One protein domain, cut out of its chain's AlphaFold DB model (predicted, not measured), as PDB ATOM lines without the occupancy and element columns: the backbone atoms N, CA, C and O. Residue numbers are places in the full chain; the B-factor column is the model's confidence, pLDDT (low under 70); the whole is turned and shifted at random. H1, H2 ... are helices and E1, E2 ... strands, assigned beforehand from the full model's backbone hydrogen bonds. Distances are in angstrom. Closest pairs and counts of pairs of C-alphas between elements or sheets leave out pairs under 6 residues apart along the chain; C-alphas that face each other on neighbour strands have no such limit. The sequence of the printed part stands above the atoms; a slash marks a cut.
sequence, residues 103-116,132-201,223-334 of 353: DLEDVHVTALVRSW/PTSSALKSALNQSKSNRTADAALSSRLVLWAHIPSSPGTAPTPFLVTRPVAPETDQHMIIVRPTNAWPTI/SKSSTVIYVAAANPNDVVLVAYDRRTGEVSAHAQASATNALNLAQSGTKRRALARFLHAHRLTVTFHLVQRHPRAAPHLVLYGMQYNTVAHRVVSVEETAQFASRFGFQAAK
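What this domain is: This is residues 103 to 116, 132 to 201 and 223 to 334 of the 353 residues of an uncharacterized protein of Allomyces macrogynus (strain ATCC 38327) (UniProt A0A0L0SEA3). A strongly twisted sheet of four strands, E5-E4-E6-E7, runs through the middle with H4, H5 and H6 over one face, and a small sheet, E1-E2-E3, stands only partly face to face with it. H1 crosses a face of the small sheet, while H2 and H3 graze the large one. The printed part has 196 residues with six named helices and seven named strands, in the order H1 H2 H3 E1 E2 E3 E4 E5 H4 H5 E6 E7 H6; the class is mixed and both sheets are antiparallel. The whole is compact, with a radius of gyration of the C-alphas of 16.0 A and spans of 45 by 44 by 36 A.

How they stand to each other: H1, residues 103 to 116, is on the sheet of E1, residues 159 to 161, E2, residues 176 to 180, and E3, residues 188 to 192, at a height over the sheet of 8.0 A. The closest C-alphas of H1 and E3 are those of Thr 110 and His 188, 5.1 A. H2, residues 134 to 143, touches H3, residues 151 to 155, closest at C-alphas Leu 141 and Ser 155, 6.1 A. E1, E2 and E3 form a meander, each strand the antiparallel neighbour of the one before, with N 159 and O 178 at 2.8 A and N 179 and O 189 at 2.9 A. The second sheet holds E4, residues 227 to 235, E5, residues 238 to 245, E6, residues 284 to 291, and E7, residues 300 to 308; within hydrogen-bond range are N 230 and O 242, 2.9 A, N 231 and O 286, 2.8 A, and N 287 and O 305, 2.8 A. The sheets form a sandwich, two sheets face to face, their best planes 40 degrees apart; the closest C-alphas of E3 and E4 are those of Ile 191 and Ala 234, 5.6 A. H4, residues 253 to 266, H5, residues 269 to 281, and H6, residues 318 to 328, make two layers with this sheet, helices on one face, at heights of 7.3, 7.9 and 9.0 A. E5, H4 H5 and E6 form a split strand-helix-strand unit, E4 between the strands, with a left-handed crossover. In the six helices every O i to N i+4 pair is within hydrogen-bond range.

Where its parts are: H1 spans 20.5 A from C-alpha 103 at (370.414, 358.982, 390.755). E4 spans 25.0 A, E5 23.3 A, H4 19.8 A and E6 21.9 A. E7, 23.6 A, bends by 59 degrees at residue 304. H6 ends at C-alpha 328, (362.419, 349.545, 416.738).

The domain as a whole: The C-alphas of Leu 104 and Arg 296 are farthest apart, 47.8 A. Residues 117 to 131 and 202 to 222 are not printed, with C-alpha gaps of 14.7 A and 15.9 A. The link E1 to E2 is long. Mean pLDDT of the printed part is 74.9; residues 132 to 175 are among those under 70.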
ATOM      1  N   ASP A 103     369.452 359.009 391.856       84.00
ATOM      2  CA  ASP A 103     370.414 358.982 390.755       84.00
ATOM      3  C   ASP A 103     371.164 360.318 390.696       84.00
ATOM      4  O   ASP A 103     372.396 360.349 390.633       84.00
ATOM      5  N   LEU A 104     370.435 361.434 390.819       85.75
ATOM      6  CA  LEU A 104     371.041 362.762 390.928       85.75
ATOM      7  C   LEU A 104     371.901 362.894 392.194       85.75
ATOM      8  O   LEU A 104     372.985 363.482 392.166       85.75
ATOM      9  N   GLU A 105     371.435 362.335 393.309       85.19
ATOM     10  CA  GLU A 105     372.180 362.356 394.560       85.19
ATOM     11  C   GLU A 105     373.512 361.604 394.446       85.19
ATOM     12  O   GLU A 105     374.548 362.118 394.868       85.19
ATOM     13  N   ASP A 106     373.526 360.430 393.814       82.62
ATOM     14  CA  ASP A 106     374.750 359.653 393.613       82.62
ATOM     15  C   ASP A 106     375.761 360.398 392.715       82.62
ATOM     16  O   ASP A 106     376.977 360.333 392.948       82.62
ATOM     17  N   VAL A 107     375.284 361.186 391.740       82.50
ATOM     18  CA  VAL A 107     376.127 362.099 390.945       82.50
ATOM     19  C   VAL A 107     376.736 363.190 391.830       82.50
ATOM     20  O   VAL A 107     377.946 363.427 391.761       82.50
ATOM     21  N   HIS A 108     375.940 363.828 392.692       83.69
ATOM     22  CA  HIS A 108     376.433 364.852 393.618       83.69
ATOM     23  C   HIS A 108     377.458 364.296 394.610       83.69
ATOM     24  O   HIS A 108     378.491 364.926 394.841       83.69
ATOM     25  N   VAL A 109     377.212 363.109 395.170       83.62
ATOM     26  CA  VAL A 109     378.152 362.443 396.079       83.62
ATOM     27  C   VAL A 109     379.457 362.125 395.357       83.62
ATOM     28  O   VAL A 109     380.533 362.386 395.890       83.62
ATOM     29  N   THR A 110     379.386 361.614 394.129       81.38
ATOM     30  CA  THR A 110     380.581 361.306 393.332       81.38
ATOM     31  C   THR A 110     381.390 362.568 393.019       81.38
ATOM     32  O   THR A 110     382.611 362.580 393.181       81.38
ATOM     33  N   ALA A 111     380.724 363.659 392.634       80.06
ATOM     34  CA  ALA A 111     381.373 364.950 392.409       80.06
ATOM     35  C   ALA A 111     382.045 365.490 393.685       80.06
ATOM     36  O   ALA A 111     383.189 365.947 393.633       80.06
ATOM     37  N   LEU A 112     381.371 365.375 394.836       79.62
ATOM     38  CA  LEU A 112     381.911 365.759 396.138       79.62
ATOM     39  C   LEU A 112     383.174 364.956 396.472       79.62
ATOM     40  O   LEU A 112     384.216 365.544 396.756       79.62
ATOM     41  N   VAL A 113     383.120 363.625 396.363       76.44
ATOM     42  CA  VAL A 113     384.275 362.753 396.627       76.44
ATOM     43  C   VAL A 113     385.455 363.106 395.717       76.44
ATOM     44  O   VAL A 113     386.577 363.261 396.204       76.44
ATOM     45  N   ARG A 114     385.212 363.316 394.416       75.75
ATOM     46  CA  ARG A 114     386.256 363.715 393.459       75.75
ATOM     47  C   ARG A 114     386.899 365.053 393.825       75.75
ATOM     48  O   ARG A 114     388.128 365.137 393.837       75.75
ATOM     49  N   SER A 115     386.106 366.071 394.171       73.38
ATOM     50  CA  SER A 115     386.644 367.384 394.568       73.38
ATOM     51  C   SER A 115     387.611 367.284 395.751       73.38
ATOM     52  O   SER A 115     388.691 367.868 395.716       73.38
ATOM     53  N   TRP A 116     387.301 366.445 396.741       68.38
ATOM     54  CA  TRP A 116     388.152 366.265 397.917       68.38
ATOM     55  C   TRP A 116     389.421 365.468 397.633       68.38
ATOM     56  O   TRP A 116     390.481 365.776 398.180       68.38
ATOM     57  N   PRO A 132     391.746 361.475 409.770       40.00
ATOM     58  CA  PRO A 132     391.761 360.654 410.971       40.00
ATOM     59  C   PRO A 132     392.637 359.448 410.647       40.00
ATOM     60  O   PRO A 132     392.440 358.787 409.619       40.00
ATOM     61  N   THR A 133     393.696 359.249 411.433       39.62
ATOM     62  CA  THR A 133     394.686 358.215 411.152       39.62
ATOM     63  C   THR A 133     393.939 356.897 411.043       39.62
ATOM     64  O   THR A 133     393.245 356.453 411.958       39.62
ATOM     65  N   SER A 134     394.025 356.294 409.858       46.34
ATOM     66  CA  SER A 134     393.241 355.117 409.490       46.34
ATOM     67  C   SER A 134     393.385 353.946 410.471       46.34
ATOM     68  O   SER A 134     392.574 353.033 410.428       46.34
ATOM     69  N   SER A 135     394.375 353.954 411.370       40.22
ATOM     70  CA  SER A 135     394.643 352.916 412.366       40.22
ATOM     71  C   SER A 135     393.618 352.864 413.505       40.22
ATOM     72  O   SER A 135     393.096 351.782 413.775       40.22
ATOM     73  N   ALA A 136     393.272 353.988 414.143       43.47
ATOM     74  CA  ALA A 136     392.279 354.014 415.227       43.47
ATOM     75  C   ALA A 136     390.877 353.670 414.701       43.47
ATOM     76  O   ALA A 136     390.127 352.924 415.330       43.47
ATOM     77  N   LEU A 137     390.570 354.133 413.485       50.97
ATOM     78  CA  LEU A 137     389.307 353.865 412.809       50.97
ATOM     79  C   LEU A 137     389.203 352.428 412.291       50.97
ATOM     80  O   LEU A 137     388.190 351.773 412.524       50.97
ATOM     81  N   LYS A 138     390.251 351.909 411.632       49.84
ATOM     82  CA  LYS A 138     390.315 350.488 411.263       49.84
ATOM     83  C   LYS A 138     390.172 349.639 412.515       49.84
ATOM     84  O   LYS A 138     389.439 348.668 412.466       49.84
ATOM     85  N   SER A 139     390.799 350.005 413.633       46.56
ATOM     86  CA  SER A 139     390.641 349.290 414.904       46.56
ATOM     87  C   SER A 139     389.194 349.333 415.422       46.56
ATOM     88  O   SER A 139     388.634 348.281 415.705       46.56
ATOM     89  N   ALA A 140     388.537 350.500 415.437       47.16
ATOM     90  CA  ALA A 140     387.144 350.651 415.880       47.16
ATOM     91  C   ALA A 140     386.133 349.904 414.983       47.16
ATOM     92  O   ALA A 140     385.258 349.200 415.485       47.16
ATOM     93  N   LEU A 141     386.291 349.980 413.657       50.66
ATOM     94  CA  LEU A 141     385.503 349.205 412.687       50.66
ATOM     95  C   LEU A 141     385.808 347.700 412.772       50.66
ATOM     96  O   LEU A 141     384.925 346.870 412.571       50.66
ATOM     97  N   ASN A 142     387.048 347.327 413.098       47.75
ATOM     98  CA  ASN A 142     387.461 345.935 413.265       47.75
ATOM     99  C   ASN A 142     387.051 345.339 414.621       47.75
ATOM    100  O   ASN A 142     387.019 344.119 414.735       47.75
ATOM    101  N   GLN A 143     386.723 346.132 415.641       47.16
ATOM    102  CA  GLN A 143     386.231 345.612 416.927       47.16
ATOM    103  C   GLN A 143     384.771 345.133 416.857       47.16
ATOM    104  O   GLN A 143     384.358 344.323 417.680       47.16
ATOM    105  N   SER A 144     384.025 345.513 415.814       43.41
ATOM    106  CA  SER A 144     382.712 344.932 415.483       43.41
ATOM    107  C   SER A 144     382.791 343.479 414.957       43.41
ATOM    108  O   SER A 144     381.760 342.864 414.702       43.41
ATOM    109  N   LYS A 145     383.993 342.900 414.784       43.97
ATOM    110  CA  LYS A 145     384.253 341.617 414.085       43.97
ATOM    111  C   LYS A 145     383.860 340.330 414.827       43.97
ATOM    112  O   LYS A 145     384.346 339.258 414.453       43.97
ATOM    113  N   SER A 146     383.005 340.361 415.847       41.53
ATOM    114  CA  SER A 146     382.659 339.116 416.554       41.53
ATOM    115  C   SER A 146     381.748 338.164 415.757       41.53
ATOM    116  O   SER A 146     381.472 337.082 416.257       41.53
ATOM    117  N   ASN A 147     381.345 338.491 414.519       37.91
ATOM    118  CA  ASN A 147     380.735 337.544 413.574       37.91
ATOM    119  C   ASN A 147     381.463 337.576 412.215       37.91
ATOM    120  O   ASN A 147     381.344 338.500 411.415       37.91
ATOM    121  N   ARG A 148     382.297 336.560 411.965       45.66
ATOM    122  CA  ARG A 148     383.224 336.482 410.824       45.66
ATOM    123  C   ARG A 148     382.501 336.148 409.514       45.66
ATOM    124  O   ARG A 148     381.991 335.045 409.372       45.66
ATOM    125  N   THR A 149     382.528 337.075 408.551       36.72
ATOM    126  CA  THR A 149     383.041 336.919 407.156       36.72
ATOM    127  C   THR A 149     382.537 338.038 406.232       36.72
ATOM    128  O   THR A 149     383.293 338.488 405.377       36.72
ATOM    129  N   ALA A 150     381.332 338.579 406.453       40.62
ATOM    130  CA  ALA A 150     380.790 339.701 405.671       40.62
ATOM    131  C   ALA A 150     381.273 341.085 406.165       40.62
ATOM    132  O   ALA A 150     381.596 341.960 405.360       40.62
ATOM    133  N   ASP A 151     381.416 341.266 407.483       40.47
ATOM    134  CA  ASP A 151     381.683 342.576 408.108       40.47
ATOM    135  C   ASP A 151     383.087 343.126 407.814       40.47
ATOM    136  O   ASP A 151     383.286 344.333 407.664       40.47
ATOM    137  N   ALA A 152     384.079 342.242 407.661       42.84
ATOM    138  CA  ALA A 152     385.453 342.638 407.347       42.84
ATOM    139  C   ALA A 152     385.612 343.169 405.908       42.84
ATOM    140  O   ALA A 152     386.504 343.976 405.649       42.84
ATOM    141  N   ALA A 153     384.755 342.728 404.980       41.91
ATOM    142  CA  ALA A 153     384.754 343.191 403.593       41.91
ATOM    143  C   ALA A 153     384.041 344.543 403.431       41.91
ATOM    144  O   ALA A 153     384.347 345.308 402.518       41.91
ATOM    145  N   LEU A 154     383.095 344.852 404.321       47.56
ATOM    146  CA  LEU A 154     382.438 346.155 404.367       47.56
ATOM    147  C   LEU A 154     383.365 347.205 404.971       47.56
ATOM    148  O   LEU A 154     383.534 348.261 404.371       47.56
ATOM    149  N   SER A 155     384.029 346.904 406.094       53.72
ATOM    150  CA  SER A 155     384.926 347.864 406.751       53.72
ATOM    151  C   SER A 155     386.131 348.267 405.897       53.72
ATOM    152  O   SER A 155     386.587 349.403 405.998       53.72
ATOM    153  N   SER A 156     386.621 347.380 405.023       52.53
ATOM    154  CA  SER A 156     387.720 347.681 404.096       52.53
ATOM    155  C   SER A 156     387.316 348.580 402.923       52.53
ATOM    156  O   SER A 156     388.191 349.143 402.271       52.53
ATOM    157  N   ARG A 157     386.009 348.734 402.666       61.00
ATOM    158  CA  ARG A 157     385.449 349.543 401.569       61.00
ATOM    159  C   ARG A 157     384.821 350.857 402.035       61.00
ATOM    160  O   ARG A 157     384.393 351.645 401.198       61.00
ATOM    161  N   LEU A 158     384.732 351.102 403.341       67.81
ATOM    162  CA  LEU A 158     384.260 352.381 403.867       67.81
ATOM    163  C   LEU A 158     385.388 353.415 403.822       67.81
ATOM    164  O   LEU A 158     386.497 353.170 404.299       67.81
ATOM    165  N   VAL A 159     385.080 354.592 403.290       67.62
ATOM    166  CA  VAL A 159     385.969 355.752 403.259       67.62
ATOM    167  C   VAL A 159     385.398 356.808 404.194       67.62
ATOM    168  O   VAL A 159     384.249 357.212 404.053       67.62
ATOM    169  N   LEU A 160     386.194 357.242 405.169       66.69
ATOM    170  CA  LEU A 160     385.822 358.292 406.112       66.69
ATOM    171  C   LEU A 160     386.495 359.611 405.725       66.69
ATOM    172  O   LEU A 160     387.707 359.659 405.519       66.69
ATOM    173  N   TRP A 161     385.717 360.684 405.739       63.34
ATOM    174  CA  TRP A 161     386.138 362.041 405.414       63.34
ATOM    175  C   TRP A 161     385.795 362.970 406.560       63.34
ATOM    176  O   TRP A 161     384.634 363.060 406.896       63.34
ATOM    177  N   ALA A 162     386.737 363.694 407.155       56.38
ATOM    178  CA  ALA A 162     386.453 364.504 408.348       56.38
ATOM    179  C   ALA A 162     385.827 365.890 408.077       56.38
ATOM    180  O   ALA A 162     385.713 366.682 409.004       56.38
ATOM    181  N   HIS A 163     385.454 366.214 406.834       56.78
ATOM    182  CA  HIS A 163     385.205 367.604 406.450       56.78
ATOM    183  C   HIS A 163     383.820 367.839 405.836       56.78
ATOM    184  O   HIS A 163     383.640 367.738 404.632       56.78
ATOM    185  N   ILE A 164     382.839 368.237 406.640       56.12
ATOM    186  CA  ILE A 164     381.652 368.955 406.155       56.12
ATOM    187  C   ILE A 164     381.895 370.446 406.408       56.12
ATOM    188  O   ILE A 164     381.856 370.830 407.573       56.12
ATOM    189  N   PRO A 165     382.152 371.287 405.388       48.09
ATOM    190  CA  PRO A 165     382.533 372.684 405.594       48.09
ATOM    191  C   PRO A 165     381.605 373.369 406.604       48.09
ATOM    192  O   PRO A 165     380.405 373.513 406.374       48.09
ATOM    193  N   SER A 166     382.173 373.741 407.748       47.78
ATOM    194  CA  SER A 166     381.491 374.491 408.792       47.78
ATOM    195  C   SER A 166     381.950 375.944 408.737       47.78
ATOM    196  O   SER A 166     383.074 376.232 408.319       47.78
ATOM    197  N   SER A 167     381.091 376.875 409.145       42.97
ATOM    198  CA  SER A 167     381.470 378.286 409.232       42.97
ATOM    199  C   SER A 167     382.706 378.462 410.132       42.97
ATOM    200  O   SER A 167     382.857 377.737 411.117       42.97
ATOM    201  N   PRO A 168     383.617 379.399 409.824       39.00
ATOM    202  CA  PRO A 168     384.779 379.646 410.672       39.00
ATOM    203  C   PRO A 168     384.330 379.993 412.103       39.00
ATOM    204  O   PRO A 168     383.499 380.878 412.291       39.00
ATOM    205  N   GLY A 169     384.859 379.273 413.099       45.19
ATOM    206  CA  GLY A 169     384.550 379.467 414.524       45.19
ATOM    207  C   GLY A 169     383.581 378.457 415.159       45.19
ATOM    208  O   GLY A 169     383.311 378.564 416.352       45.19
ATOM    209  N   THR A 170     383.065 377.470 414.418       48.78
ATOM    210  CA  THR A 170     382.220 376.398 414.985       48.78
ATOM    211  C   THR A 170     383.020 375.166 415.437       48.78
ATOM    212  O   THR A 170     384.152 374.961 415.010       48.78
ATOM    213  N   ALA A 171     382.395 374.363 416.311       51.09
ATOM    214  CA  ALA A 171     382.816 373.044 416.808       51.09
ATOM    215  C   ALA A 171     383.456 372.134 415.729       51.09
ATOM    216  O   ALA A 171     383.190 372.346 414.544       51.09
ATOM    217  N   PRO A 172     384.259 371.115 416.116       54.06
ATOM    218  CA  PRO A 172     384.959 370.255 415.165       54.06
ATOM    219  C   PRO A 172     384.039 369.738 414.061       54.06
ATOM    220  O   PRO A 172     382.898 369.327 414.291       54.06
ATOM    221  N   THR A 173     384.570 369.799 412.847       56.22
ATOM    222  CA  THR A 173     383.864 369.529 411.606       56.22
ATOM    223  C   THR A 173     383.334 368.088 411.596       56.22
ATOM    224  O   THR A 173     384.097 367.154 411.865       56.22
ATOM    225  N   PRO A 174     382.037 367.864 411.319       59.50
ATOM    226  CA  PRO A 174     381.517 366.513 411.231       59.50
ATOM    227  C   PRO A 174     382.067 365.818 409.980       59.50
ATOM    228  O   PRO A 174     382.394 366.454 408.977       59.50
ATOM    229  N   PHE A 175     382.177 364.496 410.057       69.69
ATOM    230  CA  PHE A 175     382.727 363.665 408.991       69.69
ATOM    231  C   PHE A 175     381.639 363.154 408.031       69.69
ATOM    232  O   PHE A 175     380.474 363.196 408.368       69.69
ATOM    233  N   LEU A 176     381.975 362.617 406.860       75.69
ATOM    234  CA  LEU A 176     381.108 361.768 406.041       75.69
ATOM    235  C   LEU A 176     381.732 360.383 405.936       75.69
ATOM    236  O   LEU A 176     382.943 360.263 405.760       75.69
ATOM    237  N   VAL A 177     380.916 359.333 406.001       78.00
ATOM    238  CA  VAL A 177     381.357 357.993 405.596       78.00
ATOM    239  C   VAL A 177     380.750 357.700 404.242       78.00
ATOM    240  O   VAL A 177     379.530 357.648 404.117       78.00
ATOM    241  N   THR A 178     381.594 357.473 403.247       79.88
ATOM    242  CA  THR A 178     381.193 357.086 401.897       79.88
ATOM    243  C   THR A 178     381.648 355.670 401.584       79.88
ATOM    244  O   THR A 178     382.537 355.119 402.231       79.88
ATOM    245  N   ARG A 179     381.060 355.076 400.554       78.00
ATOM    246  CA  ARG A 179     381.464 353.779 400.018       78.00
ATOM    247  C   ARG A 179     381.336 353.796 398.490       78.00
ATOM    248  O   ARG A 179     380.352 354.356 398.007       78.00
ATOM    249  N   PRO A 180     382.245 353.148 397.739       73.06
ATOM    250  CA  PRO A 180     382.016 352.863 396.328       73.06
ATOM    251  C   PRO A 180     380.850 351.877 396.163       73.06
ATOM    252  O   PRO A 180     380.811 350.817 396.806       73.06
ATOM    253  N   VAL A 181     379.887 352.233 395.313       69.06
ATOM    254  CA  VAL A 181     378.662 351.453 395.069       69.06
ATOM    255  C   VAL A 181     379.026 350.070 394.523       69.06
ATOM    256  O   VAL A 181     378.624 349.051 395.095       69.06
ATOM    257  N   ALA A 182     379.914 350.033 393.531       63.47
ATOM    258  CA  ALA A 182     380.629 348.847 393.083       63.47
ATOM    259  C   ALA A 182     382.143 349.135 393.014       63.47
ATOM    260  O   ALA A 182     382.533 350.267 392.749       63.47
ATOM    261  N   PRO A 183     383.014 348.135 393.245       55.62
ATOM    262  CA  PRO A 183     384.468 348.326 393.205       55.62
ATOM    263  C   PRO A 183     384.999 348.741 391.823       55.62
ATOM    264  O   PRO A 183     386.105 349.260 391.736       55.62
ATOM    265  N   GLU A 184     384.217 348.517 390.767       54.88
ATOM    266  CA  GLU A 184     384.566 348.837 389.376       54.88
ATOM    267  C   GLU A 184     383.985 350.179 388.912       54.88
ATOM    268  O   GLU A 184     384.376 350.711 387.877       54.88
ATOM    269  N   THR A 185     383.055 350.746 389.682       59.94
ATOM    270  CA  THR A 185     382.434 352.037 389.385       59.94
ATOM    271  C   THR A 185     383.072 353.111 390.247       59.94
ATOM    272  O   THR A 185     383.176 352.941 391.460       59.94
ATOM    273  N   ASP A 186     383.370 354.272 389.671       67.06
ATOM    274  CA  ASP A 186     383.763 355.459 390.447       67.06
ATOM    275  C   ASP A 186     382.567 356.118 391.178       67.06
ATOM    276  O   ASP A 186     382.656 357.221 391.713       67.06
ATOM    277  N   GLN A 187     381.413 355.446 391.200       74.44
ATOM    278  CA  GLN A 187     380.203 355.914 391.861       74.44
ATOM    279  C   GLN A 187     380.302 355.694 393.369       74.44
ATOM    280  O   GLN A 187     380.580 354.588 393.844       74.44
ATOM    281  N   HIS A 188     380.023 356.750 394.125       79.44
ATOM    282  CA  HIS A 188     380.075 356.742 395.579       79.44
ATOM    283  C   HIS A 188     378.702 357.026 396.181       79.44
ATOM    284  O   HIS A 188     377.925 357.803 395.640       79.44
ATOM    285  N   MET A 189     378.441 356.435 397.345       83.62
ATOM    286  CA  MET A 189     377.257 356.722 398.150       83.62
ATOM    287  C   MET A 189     377.646 357.119 399.573       83.62
ATOM    288  O   MET A 189     378.634 356.612 400.118       83.62
ATOM    289  N   ILE A 190     376.852 357.988 400.201       87.38
ATOM    290  CA  ILE A 190     376.986 358.299 401.626       87.38
ATOM    291  C   ILE A 190     376.335 357.169 402.433       87.38
ATOM    292  O   ILE A 190     375.173 356.818 402.244       87.38
ATOM    293  N   ILE A 191     377.103 356.587 403.348       88.31
ATOM    294  CA  ILE A 191     376.640 355.568 404.295       88.31
ATOM    295  C   ILE A 191     376.304 356.200 405.632       88.31
ATOM    296  O   ILE A 191     375.274 355.879 406.209       88.31
ATOM    297  N   VAL A 192     377.171 357.083 406.126       88.44
ATOM    298  CA  VAL A 192     376.923 357.832 407.357       88.44
ATOM    299  C   VAL A 192     376.976 359.306 407.018       88.44
ATOM    300  O   VAL A 192     378.021 359.818 406.604       88.44
ATOM    301  N   ARG A 193     375.844 359.972 407.225       88.00
ATOM    302  CA  ARG A 193     375.696 361.421 407.194       88.00
ATOM    303  C   ARG A 193     375.500 361.878 408.633       88.00
ATOM    304  O   ARG A 193     374.438 361.627 409.173       88.00
ATOM    305  N   PRO A 194     376.504 362.458 409.293       83.19
ATOM    306  CA  PRO A 194     376.360 363.151 410.566       83.19
ATOM    307  C   PRO A 194     375.581 364.453 410.435       83.19
ATOM    308  O   PRO A 194     375.558 365.076 409.367       83.19
ATOM    309  N   THR A 195     374.999 364.882 411.556       79.00
ATOM    310  CA  THR A 195     374.342 366.189 411.662       79.00
ATOM    311  C   THR A 195     375.362 367.299 411.443       79.00
ATOM    312  O   THR A 195     376.499 367.188 411.910       79.00
ATOM    313  N   ASN A 196     374.953 368.387 410.792       74.12
ATOM    314  CA  ASN A 196     375.826 369.547 410.623       74.12
ATOM    315  C   ASN A 196     376.273 370.123 411.981       74.12
ATOM    316  O   ASN A 196     375.591 369.973 412.999       74.12
ATOM    317  N   ALA A 197     377.429 370.791 411.995       67.19
ATOM    318  CA  ALA A 197     377.840 371.576 413.150       67.19
ATOM    319  C   ALA A 197     376.871 372.752 413.306       67.19
ATOM    320  O   ALA A 197     376.698 373.552 412.387       67.19
ATOM    321  N   TRP A 198     376.242 372.839 414.473       66.56
ATOM    322  CA  TRP A 198     375.359 373.943 414.824       66.56
ATOM    323  C   TRP A 198     376.100 374.889 415.766       66.56
ATOM    324  O   TRP A 198     376.779 374.407 416.680       66.56
ATOM    325  N   PRO A 199     375.995 376.213 415.568       65.81
ATOM    326  CA  PRO A 199     376.525 377.165 416.528       65.81
ATOM    327  C   PRO A 199     375.756 377.049 417.846       65.81
ATOM    328  O   PRO A 199     374.538 376.860 417.858       65.81
ATOM    329  N   THR A 200     376.464 377.189 418.964       70.44
ATOM    330  CA  THR A 200     375.813 377.362 420.263       70.44
ATOM    331  C   THR A 200     375.120 378.717 420.268       70.44
ATOM    332  O   THR A 200     375.771 379.748 420.105       70.44
ATOM    333  N   ILE A 201     373.802 378.718 420.455       68.88
ATOM    334  CA  ILE A 201     373.012 379.940 420.581       68.88
ATOM    335  C   ILE A 201     372.566 380.051 422.033       68.88
ATOM    336  O   ILE A 201     371.917 379.153 422.566       68.88
ATOM    337  N   SER A 223     371.496 366.347 425.977       67.19
ATOM    338  CA  SER A 223     372.169 365.320 426.768       67.19
ATOM    339  C   SER A 223     373.472 365.894 427.304       67.19
ATOM    340  O   SER A 223     374.211 366.558 426.581       67.19
ATOM    341  N   LYS A 224     373.806 365.561 428.553       68.62
ATOM    342  CA  LYS A 224     375.134 365.837 429.118       68.62
ATOM    343  C   LYS A 224     376.251 365.047 428.417       68.62
ATOM    344  O   LYS A 224     377.423 365.278 428.694       68.62
ATOM    345  N   SER A 225     375.905 364.097 427.546       74.88
ATOM    346  CA  SER A 225     376.872 363.321 426.773       74.88
ATOM    347  C   SER A 225     377.390 364.120 425.581       74.88
ATOM    348  O   SER A 225     376.618 364.516 424.710       74.88
ATOM    349  N   SER A 226     378.711 364.298 425.501       73.75
ATOM    350  CA  SER A 226     379.375 364.808 424.293       73.75
ATOM    351  C   SER A 226     379.502 363.746 423.196       73.75
ATOM    352  O   SER A 226     379.880 364.066 422.069       73.75
ATOM    353  N   THR A 227     379.193 362.482 423.514       85.38
ATOM    354  CA  THR A 227     379.353 361.341 422.613       85.38
ATOM    355  C   THR A 227     378.062 361.053 421.854       85.38
ATOM    356  O   THR A 227     377.050 360.629 422.423       85.38
ATOM    357  N   VAL A 228     378.137 361.227 420.539       88.25
ATOM    358  CA  VAL A 228     377.076 360.910 419.586       88.25
ATOM    359  C   VAL A 228     377.406 359.613 418.877       88.25
ATOM    360  O   VAL A 228     378.546 359.366 418.494       88.25
ATOM    361  N   ILE A 229     376.393 358.785 418.681       90.19
ATOM    362  CA  ILE A 229     376.490 357.538 417.948       90.19
ATOM    363  C   ILE A 229     375.674 357.671 416.672       90.19
ATOM    364  O   ILE A 229     374.458 357.850 416.724       90.19
ATOM    365  N   TYR A 230     376.334 357.542 415.529       90.88
ATOM    366  CA  TYR A 230     375.663 357.443 414.243       90.88
ATOM    367  C   TYR A 230     375.476 355.976 413.881       90.88
ATOM    368  O   TYR A 230     376.438 355.211 413.913       90.88
ATOM    369  N   VAL A 231     374.252 355.585 413.540       91.50
ATOM    370  CA  VAL A 231     373.911 354.230 413.097       91.50
ATOM    371  C   VAL A 231     373.296 354.310 411.711       91.50
ATOM    372  O   VAL A 231     372.325 355.027 411.498       91.50
ATOM    373  N   ALA A 232     373.849 353.563 410.771       92.00
ATOM    374  CA  ALA A 232     373.363 353.477 409.401       92.00
ATOM    375  C   ALA A 232     373.510 352.043 408.884       92.00
ATOM    376  O   ALA A 232     373.898 351.149 409.635       92.00
ATOM    377  N   ALA A 233     373.229 351.797 407.607       86.88
ATOM    378  CA  ALA A 233     373.427 350.484 407.002       86.88
ATOM    379  C   ALA A 233     373.992 350.600 405.584       86.88
ATOM    380  O   ALA A 233     373.364 351.143 404.676       86.88
ATOM    381  N   ALA A 234     375.189 350.046 405.383       80.06
ATOM    382  CA  ALA A 234     375.825 350.000 404.066       80.06
ATOM    383  C   ALA A 234     375.245 348.914 403.148       80.06
ATOM    384  O   ALA A 234     375.555 348.873 401.959       80.06
ATOM    385  N   ASN A 235     374.480 347.983 403.713       80.06
ATOM    386  CA  ASN A 235     373.835 346.874 403.029       80.06
ATOM    387  C   ASN A 235     372.626 346.417 403.879       80.06
ATOM    388  O   ASN A 235     372.548 346.770 405.055       80.06
ATOM    389  N   PRO A 236     371.704 345.607 403.339       81.81
ATOM    390  CA  PRO A 236     370.473 345.249 404.045       81.81
ATOM    391  C   PRO A 236     370.662 344.232 405.184       81.81
ATOM    392  O   PRO A 236     369.690 343.875 405.846       81.81
ATOM    393  N   ASN A 237     371.863 343.702 405.406       79.69
ATOM    394  CA  ASN A 237     372.098 342.626 406.369       79.69
ATOM    395  C   ASN A 237     372.762 343.095 407.661       79.69
ATOM    396  O   ASN A 237     372.606 342.406 408.670       79.69
ATOM    397  N   ASP A 238     373.459 344.231 407.643       79.00
ATOM    398  CA  ASP A 238     374.171 344.722 408.818       79.00
ATOM    399  C   ASP A 238     374.198 346.250 408.932       79.00
ATOM    400  O   ASP A 238     374.065 346.993 407.955       79.00
ATOM    401  N   VAL A 239     374.366 346.698 410.172       84.12
ATOM    402  CA  VAL A 239     374.426 348.099 410.570       84.12
ATOM    403  C   VAL A 239     375.870 348.538 410.780       84.12
ATOM    404  O   VAL A 239     376.683 347.837 411.373       84.12
ATOM    405  N   VAL A 240     376.173 349.748 410.330       82.88
ATOM    406  CA  VAL A 240     377.419 350.454 410.613       82.88
ATOM    407  C   VAL A 240     377.157 351.413 411.763       82.88
ATOM    408  O   VAL A 240     376.180 352.159 411.739       82.88
ATOM    409  N   LEU A 241     378.046 351.408 412.751       85.00
ATOM    410  CA  LEU A 241     377.999 352.315 413.891       85.00
ATOM    411  C   LEU A 241     379.262 353.176 413.897       85.00
ATOM    412  O   LEU A 241     380.345 352.666 413.614       85.00
ATOM    413  N   VAL A 242     379.141 354.460 414.226       83.88
ATOM    414  CA  VAL A 242     380.292 355.346 414.440       83.88
ATOM    415  C   VAL A 242     380.075 356.183 415.692       83.88
ATOM    416  O   VAL A 242     379.145 356.985 415.755       83.88
ATOM    417  N   ALA A 243     380.944 356.000 416.682       84.31
ATOM    418  CA  ALA A 243     380.947 356.764 417.920       84.31
ATOM    419  C   ALA A 243     381.852 357.995 417.812       84.31
ATOM    420  O   ALA A 243     383.068 357.866 417.696       84.31
ATOM    421  N   TYR A 244     381.261 359.181 417.880       81.44
ATOM    422  CA  TYR A 244     381.919 360.467 417.689       81.44
ATOM    423  C   TYR A 244     381.830 361.326 418.946       81.44
ATOM    424  O   TYR A 244     380.734 361.584 419.448       81.44
ATOM    425  N   ASP A 245     382.968 361.806 419.437       79.12
ATOM    426  CA  ASP A 245     382.996 362.812 420.494       79.12
ATOM    427  C   ASP A 245     382.955 364.208 419.864       79.12
ATOM    428  O   ASP A 245     383.917 364.661 419.241       79.12
ATOM    429  N   ARG A 246     381.836 364.916 420.047       74.56
ATOM    430  CA  ARG A 246     381.642 366.271 419.506       74.56
ATOM    431  C   ARG A 246     382.605 367.296 420.095       74.56
ATOM    432  O   ARG A 246     382.744 368.373 419.526       74.56
ATOM    433  N   ARG A 247     383.220 367.011 421.247       71.88
ATOM    434  CA  ARG A 247     384.156 367.933 421.898       71.88
ATOM    435  C   ARG A 247     385.538 367.857 421.265       71.88
ATOM    436  O   ARG A 247     386.158 368.890 421.049       71.88
ATOM    437  N   THR A 248     386.023 366.646 421.004       71.88
ATOM    438  CA  THR A 248     387.364 366.432 420.441       71.88
ATOM    439  C   THR A 248     387.348 366.360 418.919       71.88
ATOM    440  O   THR A 248     388.373 366.592 418.288       71.88
ATOM    441  N   GLY A 249     386.194 366.062 418.318       71.38
ATOM    442  CA  GLY A 249     386.090 365.802 416.888       71.38
ATOM    443  C   GLY A 249     386.614 364.426 416.487       71.38
ATOM    444  O   GLY A 249     386.861 364.187 415.306       71.38
ATOM    445  N   GLU A 250     386.811 363.526 417.451       73.25
ATOM    446  CA  GLU A 250     387.441 362.229 417.229       73.25
ATOM    447  C   GLU A 250     386.453 361.068 417.366       73.25
ATOM    448  O   GLU A 250     385.423 361.150 418.041       73.25
ATOM    449  N   VAL A 251     386.792 359.950 416.722       74.69
ATOM    450  CA  VAL A 251     386.071 358.685 416.877       74.69
ATOM    451  C   VAL A 251     386.615 357.947 418.097       74.69
ATOM    452  O   VAL A 251     387.813 357.686 418.185       74.69
ATOM    453  N   SER A 252     385.736 357.573 419.028       74.12
ATOM    454  CA  SER A 252     386.126 356.922 420.284       74.12
ATOM    455  C   SER A 252     385.899 355.412 420.227       74.12
ATOM    456  O   SER A 252     384.763 354.945 420.189       74.12
ATOM    457  N   ALA A 253     386.982 354.628 420.274       73.81
ATOM    458  CA  ALA A 253     386.908 353.163 420.275       73.81
ATOM    459  C   ALA A 253     386.196 352.606 421.524       73.81
ATOM    460  O   ALA A 253     385.433 351.648 421.436       73.81
ATOM    461  N   HIS A 254     386.386 353.237 422.687       77.62
ATOM    462  CA  HIS A 254     385.678 352.837 423.903       77.62
ATOM    463  C   HIS A 254     384.168 353.090 423.779       77.62
ATOM    464  O   HIS A 254     383.361 352.202 424.055       77.62
ATOM    465  N   ALA A 255     383.776 354.270 423.288       79.56
ATOM    466  CA  ALA A 255     382.371 354.577 423.038       79.56
ATOM    467  C   ALA A 255     381.763 353.678 421.953       79.56
ATOM    468  O   ALA A 255     380.601 353.297 422.062       79.56
ATOM    469  N   GLN A 256     382.550 353.294 420.945       82.50
ATOM    470  CA  GLN A 256     382.154 352.352 419.900       82.50
ATOM    471  C   GLN A 256     381.763 350.992 420.493       82.50
ATOM    472  O   GLN A 256     380.696 350.462 420.172       82.50
ATOM    473  N   ALA A 257     382.592 350.442 421.385       78.62
ATOM    474  CA  ALA A 257     382.309 349.186 422.072       78.62
ATOM    475  C   ALA A 257     381.055 349.294 422.957       78.62
ATOM    476  O   ALA A 257     380.151 348.464 422.854       78.62
ATOM    477  N   SER A 258     380.945 350.355 423.763       83.81
ATOM    478  CA  SER A 258     379.775 350.593 424.621       83.81
ATOM    479  C   SER A 258     378.480 350.754 423.823       83.81
ATOM    480  O   SER A 258     377.452 350.191 424.191       83.81
ATOM    481  N   ALA A 259     378.523 351.473 422.702       84.38
ATOM    482  CA  ALA A 259     377.376 351.660 421.825       84.38
ATOM    483  C   ALA A 259     376.981 350.372 421.089       84.38
ATOM    484  O   ALA A 259     375.794 350.091 420.947       84.38
ATOM    485  N   THR A 260     377.957 349.555 420.683       84.62
ATOM    486  CA  THR A 260     377.702 348.230 420.098       84.62
ATOM    487  C   THR A 260     377.015 347.312 421.108       84.62
ATOM    488  O   THR A 260     376.021 346.666 420.780       84.62
ATOM    489  N   ASN A 261     377.489 347.304 422.356       82.31
ATOM    490  CA  ASN A 261     376.861 346.552 423.441       82.31
ATOM    491  C   ASN A 261     375.435 347.043 423.714       82.31
ATOM    492  O   ASN A 261     374.518 346.231 423.783       82.31
ATOM    493  N   ALA A 262     375.229 348.360 423.802       84.94
ATOM    494  CA  ALA A 262     373.903 348.945 423.993       84.94
ATOM    495  C   ALA A 262     372.941 348.586 422.848       84.94
ATOM    496  O   ALA A 262     371.785 348.244 423.095       84.94
ATOM    497  N   LEU A 263     373.418 348.600 421.597       84.75
ATOM    498  CA  LEU A 263     372.620 348.210 420.438       84.75
ATOM    499  C   LEU A 263     372.260 346.720 420.469       84.75
ATOM    500  O   LEU A 263     371.115 346.373 420.196       84.75
ATOM    501  N   ASN A 264     373.201 345.850 420.839       83.25
ATOM    502  CA  ASN A 264     372.957 344.411 420.972       83.25
ATOM    503  C   ASN A 264     371.985 344.083 422.117       83.25
ATOM    504  O   ASN A 264     371.180 343.167 421.986       83.25
ATOM    505  N   LEU A 265     372.034 344.836 423.222       77.69
ATOM    506  CA  LEU A 265     371.077 344.699 424.324       77.69
ATOM    507  C   LEU A 265     369.675 345.177 423.924       77.69
ATOM    508  O   LEU A 265     368.685 344.562 424.310       77.69
ATOM    509  N   ALA A 266     369.582 346.251 423.137       77.00
ATOM    510  CA  ALA A 266     368.305 346.791 422.674       77.00
ATOM    511  C   ALA A 266     367.681 345.968 421.529       77.00
ATOM    512  O   ALA A 266     366.460 345.949 421.374       77.00
ATOM    513  N   GLN A 267     368.500 345.299 420.711       79.38
ATOM    514  CA  GLN A 267     368.066 344.661 419.469       79.38
ATOM    515  C   GLN A 267     368.434 343.178 419.417       79.38
ATOM    516  O   GLN A 267     369.592 342.807 419.247       79.38
ATOM    517  N   SER A 268     367.414 342.315 419.415       79.75
ATOM    518  CA  SER A 268     367.580 340.916 418.988       79.75
ATOM    519  C   SER A 268     368.136 340.837 417.556       79.75
ATOM    520  O   SER A 268     367.901 341.741 416.750       79.75
ATOM    521  N   GLY A 269     368.799 339.734 417.190       76.69
ATOM    522  CA  GLY A 269     369.406 339.573 415.859       76.69
ATOM    523  C   GLY A 269     368.434 339.777 414.683       76.69
ATOM    524  O   GLY A 269     368.808 340.359 413.663       76.69
ATOM    525  N   THR A 270     367.167 339.378 414.830       79.44
ATOM    526  CA  THR A 270     366.116 339.608 413.822       79.44
ATOM    527  C   THR A 270     365.748 341.086 413.702       79.44
ATOM    528  O   THR A 270     365.691 341.608 412.585       79.44
ATOM    529  N   LYS A 271     365.571 341.792 414.828       82.81
ATOM    530  CA  LYS A 271     365.304 343.239 414.836       82.81
ATOM    531  C   LYS A 271     366.488 344.057 414.312       82.81
ATOM    532  O   LYS A 271     366.273 344.989 413.544       82.81
ATOM    533  N   ARG A 272     367.731 343.669 414.621       84.19
ATOM    534  CA  ARG A 272     368.945 344.312 414.077       84.19
ATOM    535  C   ARG A 272     369.019 344.191 412.554       84.19
ATOM    536  O   ARG A 272     369.340 345.163 411.877       84.19
ATOM    537  N   ARG A 273     368.668 343.031 411.991       84.88
ATOM    538  CA  ARG A 273     368.602 342.862 410.532       84.88
ATOM    539  C   ARG A 273     367.458 343.670 409.916       84.88
ATOM    540  O   ARG A 273     367.641 344.267 408.863       84.88
ATOM    541  N   ALA A 274     366.294 343.722 410.563       87.31
ATOM    542  CA  ALA A 274     365.189 344.572 410.112       87.31
ATOM    543  C   ALA A 274     365.576 346.062 410.118       87.31
ATOM    544  O   ALA A 274     365.263 346.777 409.168       87.31
ATOM    545  N   LEU A 275     366.312 346.502 411.142       90.38
ATOM    546  CA  LEU A 275     366.891 347.839 411.230       90.38
ATOM    547  C   LEU A 275     367.857 348.099 410.068       90.38
ATOM    548  O   LEU A 275     367.708 349.100 409.378       90.38
ATOM    549  N   ALA A 276     368.790 347.178 409.799       87.38
ATOM    550  CA  ALA A 276     369.717 347.300 408.674       87.38
ATOM    551  C   ALA A 276     368.984 347.448 407.331       87.38
ATOM    552  O   ALA A 276     369.284 348.357 406.561       87.38
ATOM    553  N   ARG A 277     367.974 346.607 407.073       88.56
ATOM    554  CA  ARG A 277     367.142 346.694 405.860       88.56
ATOM    555  C   ARG A 277     366.462 348.045 405.733       88.56
ATOM    556  O   ARG A 277     366.505 348.632 404.660       88.56
ATOM    557  N   PHE A 278     365.859 348.524 406.817       90.75
ATOM    558  CA  PHE A 278     365.150 349.797 406.826       90.75
ATOM    559  C   PHE A 278     366.097 350.969 406.536       90.75
ATOM    560  O   PHE A 278     365.854 351.750 405.620       90.75
ATOM    561  N   LEU A 279     367.215 351.056 407.262       91.81
ATOM    562  CA  LEU A 279     368.197 352.128 407.081       91.81
ATOM    563  C   LEU A 279     368.852 352.090 405.702       91.81
ATOM    564  O   LEU A 279     369.123 353.141 405.128       91.81
ATOM    565  N   HIS A 280     369.082 350.894 405.162       88.25
ATOM    566  CA  HIS A 280     369.639 350.727 403.829       88.25
ATOM    567  C   HIS A 280     368.645 351.149 402.740       88.25
ATOM    568  O   HIS A 280     369.012 351.908 401.849       88.25
ATOM    569  N   ALA A 281     367.389 350.698 402.834       86.69
ATOM    570  CA  ALA A 281     366.351 350.989 401.845       86.69
ATOM    571  C   ALA A 281     366.027 352.486 401.759       86.69
ATOM    572  O   ALA A 281     365.847 353.012 400.667       86.69
ATOM    573  N   HIS A 282     366.003 353.175 402.901       88.56
ATOM    574  CA  HIS A 282     365.708 354.609 402.963       88.56
ATOM    575  C   HIS A 282     366.960 355.493 402.973       88.56
ATOM    576  O   HIS A 282     366.838 356.712 403.067       88.56
ATOM    577  N   ARG A 283     368.157 354.887 402.891       90.62
ATOM    578  CA  ARG A 283     369.462 355.563 402.955       90.62
ATOM    579  C   ARG A 283     369.504 356.581 404.105       90.62
ATOM    580  O   ARG A 283     369.712 357.772 403.891       90.62
ATOM    581  N   LEU A 284     369.276 356.102 405.326       93.19
ATOM    582  CA  LEU A 284     369.194 356.933 406.530       93.19
ATOM    583  C   LEU A 284     370.400 356.743 407.453       93.19
ATOM    584  O   LEU A 284     370.892 355.629 407.649       93.19
ATOM    585  N   THR A 285     370.783 357.834 408.113       94.25
ATOM    586  CA  THR A 285     371.615 357.821 409.315       94.25
ATOM    587  C   THR A 285     370.780 358.212 410.522       94.25
ATOM    588  O   THR A 285     370.147 359.266 410.560       94.25
ATOM    589  N   VAL A 286     370.829 357.369 411.543       94.56
ATOM    590  CA  VAL A 286     370.201 357.579 412.840       94.56
ATOM    591  C   VAL A 286     371.225 358.146 413.809       94.56
ATOM    592  O   VAL A 286     372.355 357.669 413.880       94.56
ATOM    593  N   THR A 287     370.826 359.154 414.571       93.19
ATOM    594  CA  THR A 287     371.668 359.850 415.542       93.19
ATOM    595  C   THR A 287     371.192 359.526 416.949       93.19
ATOM    596  O   THR A 287     370.078 359.885 417.334       93.19
ATOM    597  N   PHE A 288     372.051 358.885 417.735       92.19
ATOM    598  CA  PHE A 288     371.813 358.598 419.144       92.19
ATOM    599  C   PHE A 288     372.784 359.364 420.035       92.19
ATOM    600  O   PHE A 288     373.923 359.626 419.658       92.19
ATOM    601  N   HIS A 289     372.373 359.636 421.266       90.94
ATOM    602  CA  HIS A 289     373.303 359.946 422.344       90.94
ATOM    603  C   HIS A 289     373.572 358.687 423.158       90.94
ATOM    604  O   HIS A 289     372.640 357.988 423.568       90.94
ATOM    605  N   LEU A 290     374.854 358.416 423.408       88.12
ATOM    606  CA  LEU A 290     375.256 357.367 424.335       88.12
ATOM    607  C   LEU A 290     375.102 357.900 425.757       88.12
ATOM    608  O   LEU A 290     375.768 358.866 426.133       88.12
ATOM    609  N   VAL A 291     374.230 357.276 426.545       87.12
ATOM    610  CA  VAL A 291     373.986 357.662 427.934       87.12
ATOM    611  C   VAL A 291     374.483 356.557 428.856       87.12
ATOM    612  O   VAL A 291     374.000 355.424 428.835       87.12
ATOM    613  N   GLN A 292     375.436 356.915 429.712       81.00
ATOM    614  CA  GLN A 292     375.943 356.061 430.778       81.00
ATOM    615  C   GLN A 292     376.047 356.901 432.052       81.00
ATOM    616  O   GLN A 292     377.008 357.634 432.258       81.00
ATOM    617  N   ARG A 293     375.006 356.843 432.892       70.19
ATOM    618  CA  ARG A 293     374.905 357.684 434.100       70.19
ATOM    619  C   ARG A 293     375.976 357.349 435.144       70.19
ATOM    620  O   ARG A 293     376.414 358.235 435.865       70.19
ATOM    621  N   HIS A 294     376.402 356.084 435.195       71.31
ATOM    622  CA  HIS A 294     377.459 355.598 436.078       71.31
ATOM    623  C   HIS A 294     378.319 354.541 435.375       71.31
ATOM    624  O   HIS A 294     377.781 353.789 434.560       71.31
ATOM    625  N   PRO A 295     379.607 354.390 435.744       70.88
ATOM    626  CA  PRO A 295     380.500 353.390 435.146       70.88
ATOM    627  C   PRO A 295     379.972 351.949 435.226       70.88
ATOM    628  O   PRO A 295     380.277 351.131 434.368       70.88
ATOM    629  N   ARG A 296     379.160 351.644 436.248       74.62
ATOM    630  CA  ARG A 296     378.554 350.320 436.473       74.62
ATOM    631  C   ARG A 296     377.169 350.147 435.840       74.62
ATOM    632  O   ARG A 296     376.654 349.037 435.823       74.62
ATOM    633  N   ALA A 297     376.545 351.225 435.363       79.50
ATOM    634  CA  ALA A 297     375.250 351.140 434.698       79.50
ATOM    635  C   ALA A 297     375.437 350.665 433.253       79.50
ATOM    636  O   ALA A 297     376.388 351.075 432.583       79.50
ATOM    637  N   ALA A 298     374.506 349.842 432.767       82.19
ATOM    638  CA  ALA A 298     374.497 349.440 431.370       82.19
ATOM    639  C   ALA A 298     374.347 350.686 430.471       82.19
ATOM    640  O   ALA A 298     373.469 351.524 430.728       82.19
ATOM    641  N   PRO A 299     375.192 350.844 429.436       85.56
ATOM    642  CA  PRO A 299     375.031 351.925 428.479       85.56
ATOM    643  C   PRO A 299     373.711 351.744 427.725       85.56
ATOM    644  O   PRO A 299     373.340 350.628 427.363       85.56
ATOM    645  N   HIS A 300     373.016 352.845 427.463       88.25
ATOM    646  CA  HIS A 300     371.833 352.852 426.606       88.25
ATOM    647  C   HIS A 300     371.921 353.969 425.569       88.25
ATOM    648  O   HIS A 300     372.674 354.937 425.716       88.25
ATOM    649  N   LEU A 301     371.160 353.798 424.491       90.19
ATOM    650  CA  LEU A 301     371.099 354.722 423.369       90.19
ATOM    651  C   LEU A 301     369.770 355.471 423.411       90.19
ATOM    652  O   LEU A 301     368.707 354.851 423.431       90.19
ATOM    653  N   VAL A 302     369.845 356.799 423.393       91.50
ATOM    654  CA  VAL A 302     368.673 357.668 423.256       91.50
ATOM    655  C   VAL A 302     368.660 358.222 421.841       91.50
ATOM    656  O   VAL A 302     369.626 358.863 421.430       91.50
ATOM    657  N   LEU A 303     367.601 357.944 421.088       92.69
ATOM    658  CA  LEU A 303     367.402 358.407 419.722       92.69
ATOM    659  C   LEU A 303     367.078 359.897 419.722       92.69
ATOM    660  O   LEU A 303     366.061 360.306 420.273       92.69
ATOM    661  N   TYR A 304     367.916 360.687 419.062       90.19
ATOM    662  CA  TYR A 304     367.682 362.112 418.883       90.19
ATOM    663  C   TYR A 304     367.082 362.406 417.513       90.19
ATOM    664  O   TYR A 304     366.043 363.041 417.434       90.19
ATOM    665  N   GLY A 305     367.675 361.920 416.429       91.81
ATOM    666  CA  GLY A 305     367.207 362.302 415.098       91.81
ATOM    667  C   GLY A 305     367.541 361.284 414.034       91.81
ATOM    668  O   GLY A 305     368.372 360.397 414.241       91.81
ATOM    669  N   MET A 306     366.926 361.450 412.872       93.31
ATOM    670  CA  MET A 306     367.309 360.748 411.656       93.31
ATOM    671  C   MET A 306     367.539 361.755 410.538       93.31
ATOM    672  O   MET A 306     366.950 362.836 410.517       93.31
ATOM    673  N   GLN A 307     368.404 361.396 409.600       92.00
ATOM    674  CA  GLN A 307     368.668 362.203 408.420       92.00
ATOM    675  C   GLN A 307     368.911 361.325 407.208       92.00
ATOM    676  O   GLN A 307     369.416 360.205 407.329       92.00
ATOM    677  N   TYR A 308     368.577 361.863 406.044       91.88
ATOM    678  CA  TYR A 308     368.890 361.230 404.777       91.88
ATOM    679  C   TYR A 308     370.381 361.323 404.483       91.88
ATOM    680  O   TYR A 308     371.041 362.325 404.769       91.88
ATOM    681  N   ASN A 309     370.909 360.269 403.874       90.81
ATOM    682  CA  ASN A 309     372.288 360.184 403.422       90.81
ATOM    683  C   ASN A 309     372.466 360.926 402.096       90.81
ATOM    684  O   ASN A 309     372.851 360.345 401.084       90.81
ATOM    685  N   THR A 310     372.167 362.219 402.132       88.38
ATOM    686  CA  THR A 310     372.322 363.164 401.031       88.38
ATOM    687  C   THR A 310     373.448 364.155 401.346       88.38
ATOM    688  O   THR A 310     373.801 364.393 402.506       88.38
ATOM    689  N   VAL A 311     374.017 364.776 400.321       82.00
ATOM    690  CA  VAL A 311     374.959 365.891 400.396       82.00
ATOM    691  C   VAL A 311     374.295 367.053 401.129       82.00
ATOM    692  O   VAL A 311     374.852 367.581 402.099       82.00
ATOM    693  N   ALA A 312     373.068 367.402 400.731       82.25
ATOM    694  CA  ALA A 312     372.247 368.376 401.440       82.25
ATOM    695  C   ALA A 312     371.861 367.863 402.836       82.25
ATOM    696  O   ALA A 312     371.617 366.675 403.034       82.25
ATOM    697  N   HIS A 313     371.776 368.766 403.813       81.81
ATOM    698  CA  HIS A 313     371.328 368.415 405.158       81.81
ATOM    699  C   HIS A 313     369.799 368.311 405.190       81.81
ATOM    700  O   HIS A 313     369.104 369.325 405.271       81.81
ATOM    701  N   ARG A 314     369.288 367.080 405.097       87.19
ATOM    702  CA  ARG A 314     367.856 366.757 405.099       87.19
ATOM    703  C   ARG A 314     367.527 365.892 406.312       87.19
ATOM    704  O   ARG A 314     367.862 364.708 406.348       87.19
ATOM    705  N   VAL A 315     366.898 366.502 407.310       88.38
ATOM    706  CA  VAL A 315     366.466 365.818 408.535       88.38
ATOM    707  C   VAL A 315     365.074 365.234 408.357       88.38
ATOM    708  O   VAL A 315     364.231 365.820 407.682       88.38
ATOM    709  N   VAL A 316     364.848 364.079 408.970       89.88
ATOM    710  CA  VAL A 316     363.515 363.489 409.098       89.88
ATOM    711  C   VAL A 316     362.768 364.214 410.218       89.88
ATOM    712  O   VAL A 316     363.392 364.676 411.178       89.88
ATOM    713  N   SER A 317     361.444 364.327 410.098       88.06
ATOM    714  CA  SER A 317     360.619 364.997 411.106       88.06
ATOM    715  C   SER A 317     360.738 364.332 412.485       88.06
ATOM    716  O   SER A 317     361.116 363.159 412.623       88.06
ATOM    717  N   VAL A 318     360.422 365.086 413.539       88.50
ATOM    718  CA  VAL A 318     360.470 364.574 414.915       88.50
ATOM    719  C   VAL A 318     359.390 363.517 415.135       88.50
ATOM    720  O   VAL A 318     359.634 362.518 415.811       88.50
ATOM    721  N   GLU A 319     358.231 363.688 414.508       88.50
ATOM    722  CA  GLU A 319     357.103 362.765 414.546       88.50
ATOM    723  C   GLU A 319     357.489 361.403 413.957       88.50
ATOM    724  O   GLU A 319     357.319 360.366 414.602       88.50
ATOM    725  N   GLU A 320     358.084 361.390 412.763       90.31
ATOM    726  CA  GLU A 320     358.559 360.157 412.123       90.31
ATOM    727  C   GLU A 320     359.734 359.536 412.884       90.31
ATOM    728  O   GLU A 320     359.827 358.313 412.998       90.31
ATOM    729  N   THR A 321     360.611 360.361 413.462       91.19
ATOM    730  CA  THR A 321     361.696 359.887 414.332       91.19
ATOM    731  C   THR A 321     361.136 359.178 415.571       91.19
ATOM    732  O   THR A 321     361.624 358.109 415.940       91.19
ATOM    733  N   ALA A 322     360.086 359.716 416.198       89.62
ATOM    734  CA  ALA A 322     359.426 359.096 417.346       89.62
ATOM    735  C   ALA A 322     358.715 357.784 416.965       89.62
ATOM    736  O   ALA A 322     358.823 356.787 417.686       89.62
ATOM    737  N   GLN A 323     358.050 357.745 415.806       90.81
ATOM    738  CA  GLN A 323     357.444 356.521 415.270       90.81
ATOM    739  C   GLN A 323     358.497 355.443 414.986       90.81
ATOM    740  O   GLN A 323     358.310 354.278 415.347       90.81
ATOM    741  N   PHE A 324     359.635 355.823 414.397       92.25
ATOM    742  CA  PHE A 324     360.773 354.931 414.208       92.25
ATOM    743  C   PHE A 324     361.295 354.399 415.550       92.25
ATOM    744  O   PHE A 324     361.525 353.193 415.681       92.25
ATOM    745  N   ALA A 325     361.427 355.266 416.562       91.75
ATOM    746  CA  ALA A 325     361.847 354.872 417.905       91.75
ATOM    747  C   ALA A 325     360.928 353.788 418.475       91.75
ATOM    748  O   ALA A 325     361.401 352.727 418.878       91.75
ATOM    749  N   SER A 326     359.614 354.026 418.434       90.50
ATOM    750  CA  SER A 326     358.593 353.087 418.903       90.50
ATOM    751  C   SER A 326     358.687 351.744 418.171       90.50
ATOM    752  O   SER A 326     358.789 350.688 418.798       90.50
ATOM    753  N   ARG A 327     358.771 351.778 416.835       87.94
ATOM    754  CA  ARG A 327     358.821 350.581 415.981       87.94
ATOM    755  C   ARG A 327     360.027 349.690 416.259       87.94
ATOM    756  O   ARG A 327     359.905 348.466 416.261       87.94
ATOM    757  N   PHE A 328     361.194 350.292 416.463       88.44
ATOM    758  CA  PHE A 328     362.419 349.545 416.738       88.44
ATOM    759  C   PHE A 328     362.682 349.362 418.237       88.44
ATOM    760  O   PHE A 328     363.614 348.652 418.594       88.44
ATOM    761  N   GLY A 329     361.849 349.904 419.126       89.38
ATOM    762  CA  GLY A 329     362.019 349.780 420.577       89.38
ATOM    763  C   GLY A 329     363.187 350.604 421.126       89.38
ATOM    764  O   GLY A 329     363.840 350.186 422.080       89.38
ATOM    765  N   PHE A 330     363.481 351.751 420.514       90.56
ATOM    766  CA  PHE A 330     364.457 352.708 421.022       90.56
ATOM    767  C   PHE A 330     363.801 353.737 421.940       90.56
ATOM    768  O   PHE A 330     362.674 354.175 421.717       90.56
ATOM    769  N   GLN A 331     364.553 354.191 422.941       90.00
ATOM    770  CA  GLN A 331     364.167 355.355 423.726       90.00
ATOM    771  C   GLN A 331     364.319 356.615 422.867       90.00
ATOM    772  O   GLN A 331     365.424 356.912 422.426       90.00
ATOM    773  N   ALA A 332     363.240 357.364 422.649       89.12
ATOM    774  CA  ALA A 332     363.298 358.662 421.982       89.12
ATOM    775  C   ALA A 332     363.698 359.778 422.958       89.12
ATOM    776  O   ALA A 332     363.367 359.736 424.148       89.12
ATOM    777  N   ALA A 333     364.393 360.792 422.448       89.00
ATOM    778  CA  ALA A 333     364.546 362.061 423.137       89.00
ATOM    779  C   ALA A 333     363.168 362.699 423.366       89.00
ATOM    780  O   ALA A 333     362.238 362.522 422.576       89.00
ATOM    781  N   LYS A 334     363.036 363.433 424.471       87.19
ATOM    782  CA  LYS A 334     361.834 364.217 424.742       87.19
ATOM    783  C   LYS A 334     361.934 365.507 423.943       87.19
ATOM    784  O   LYS A 334     362.844 366.297 424.186       87.19
TER     785      LYS A 334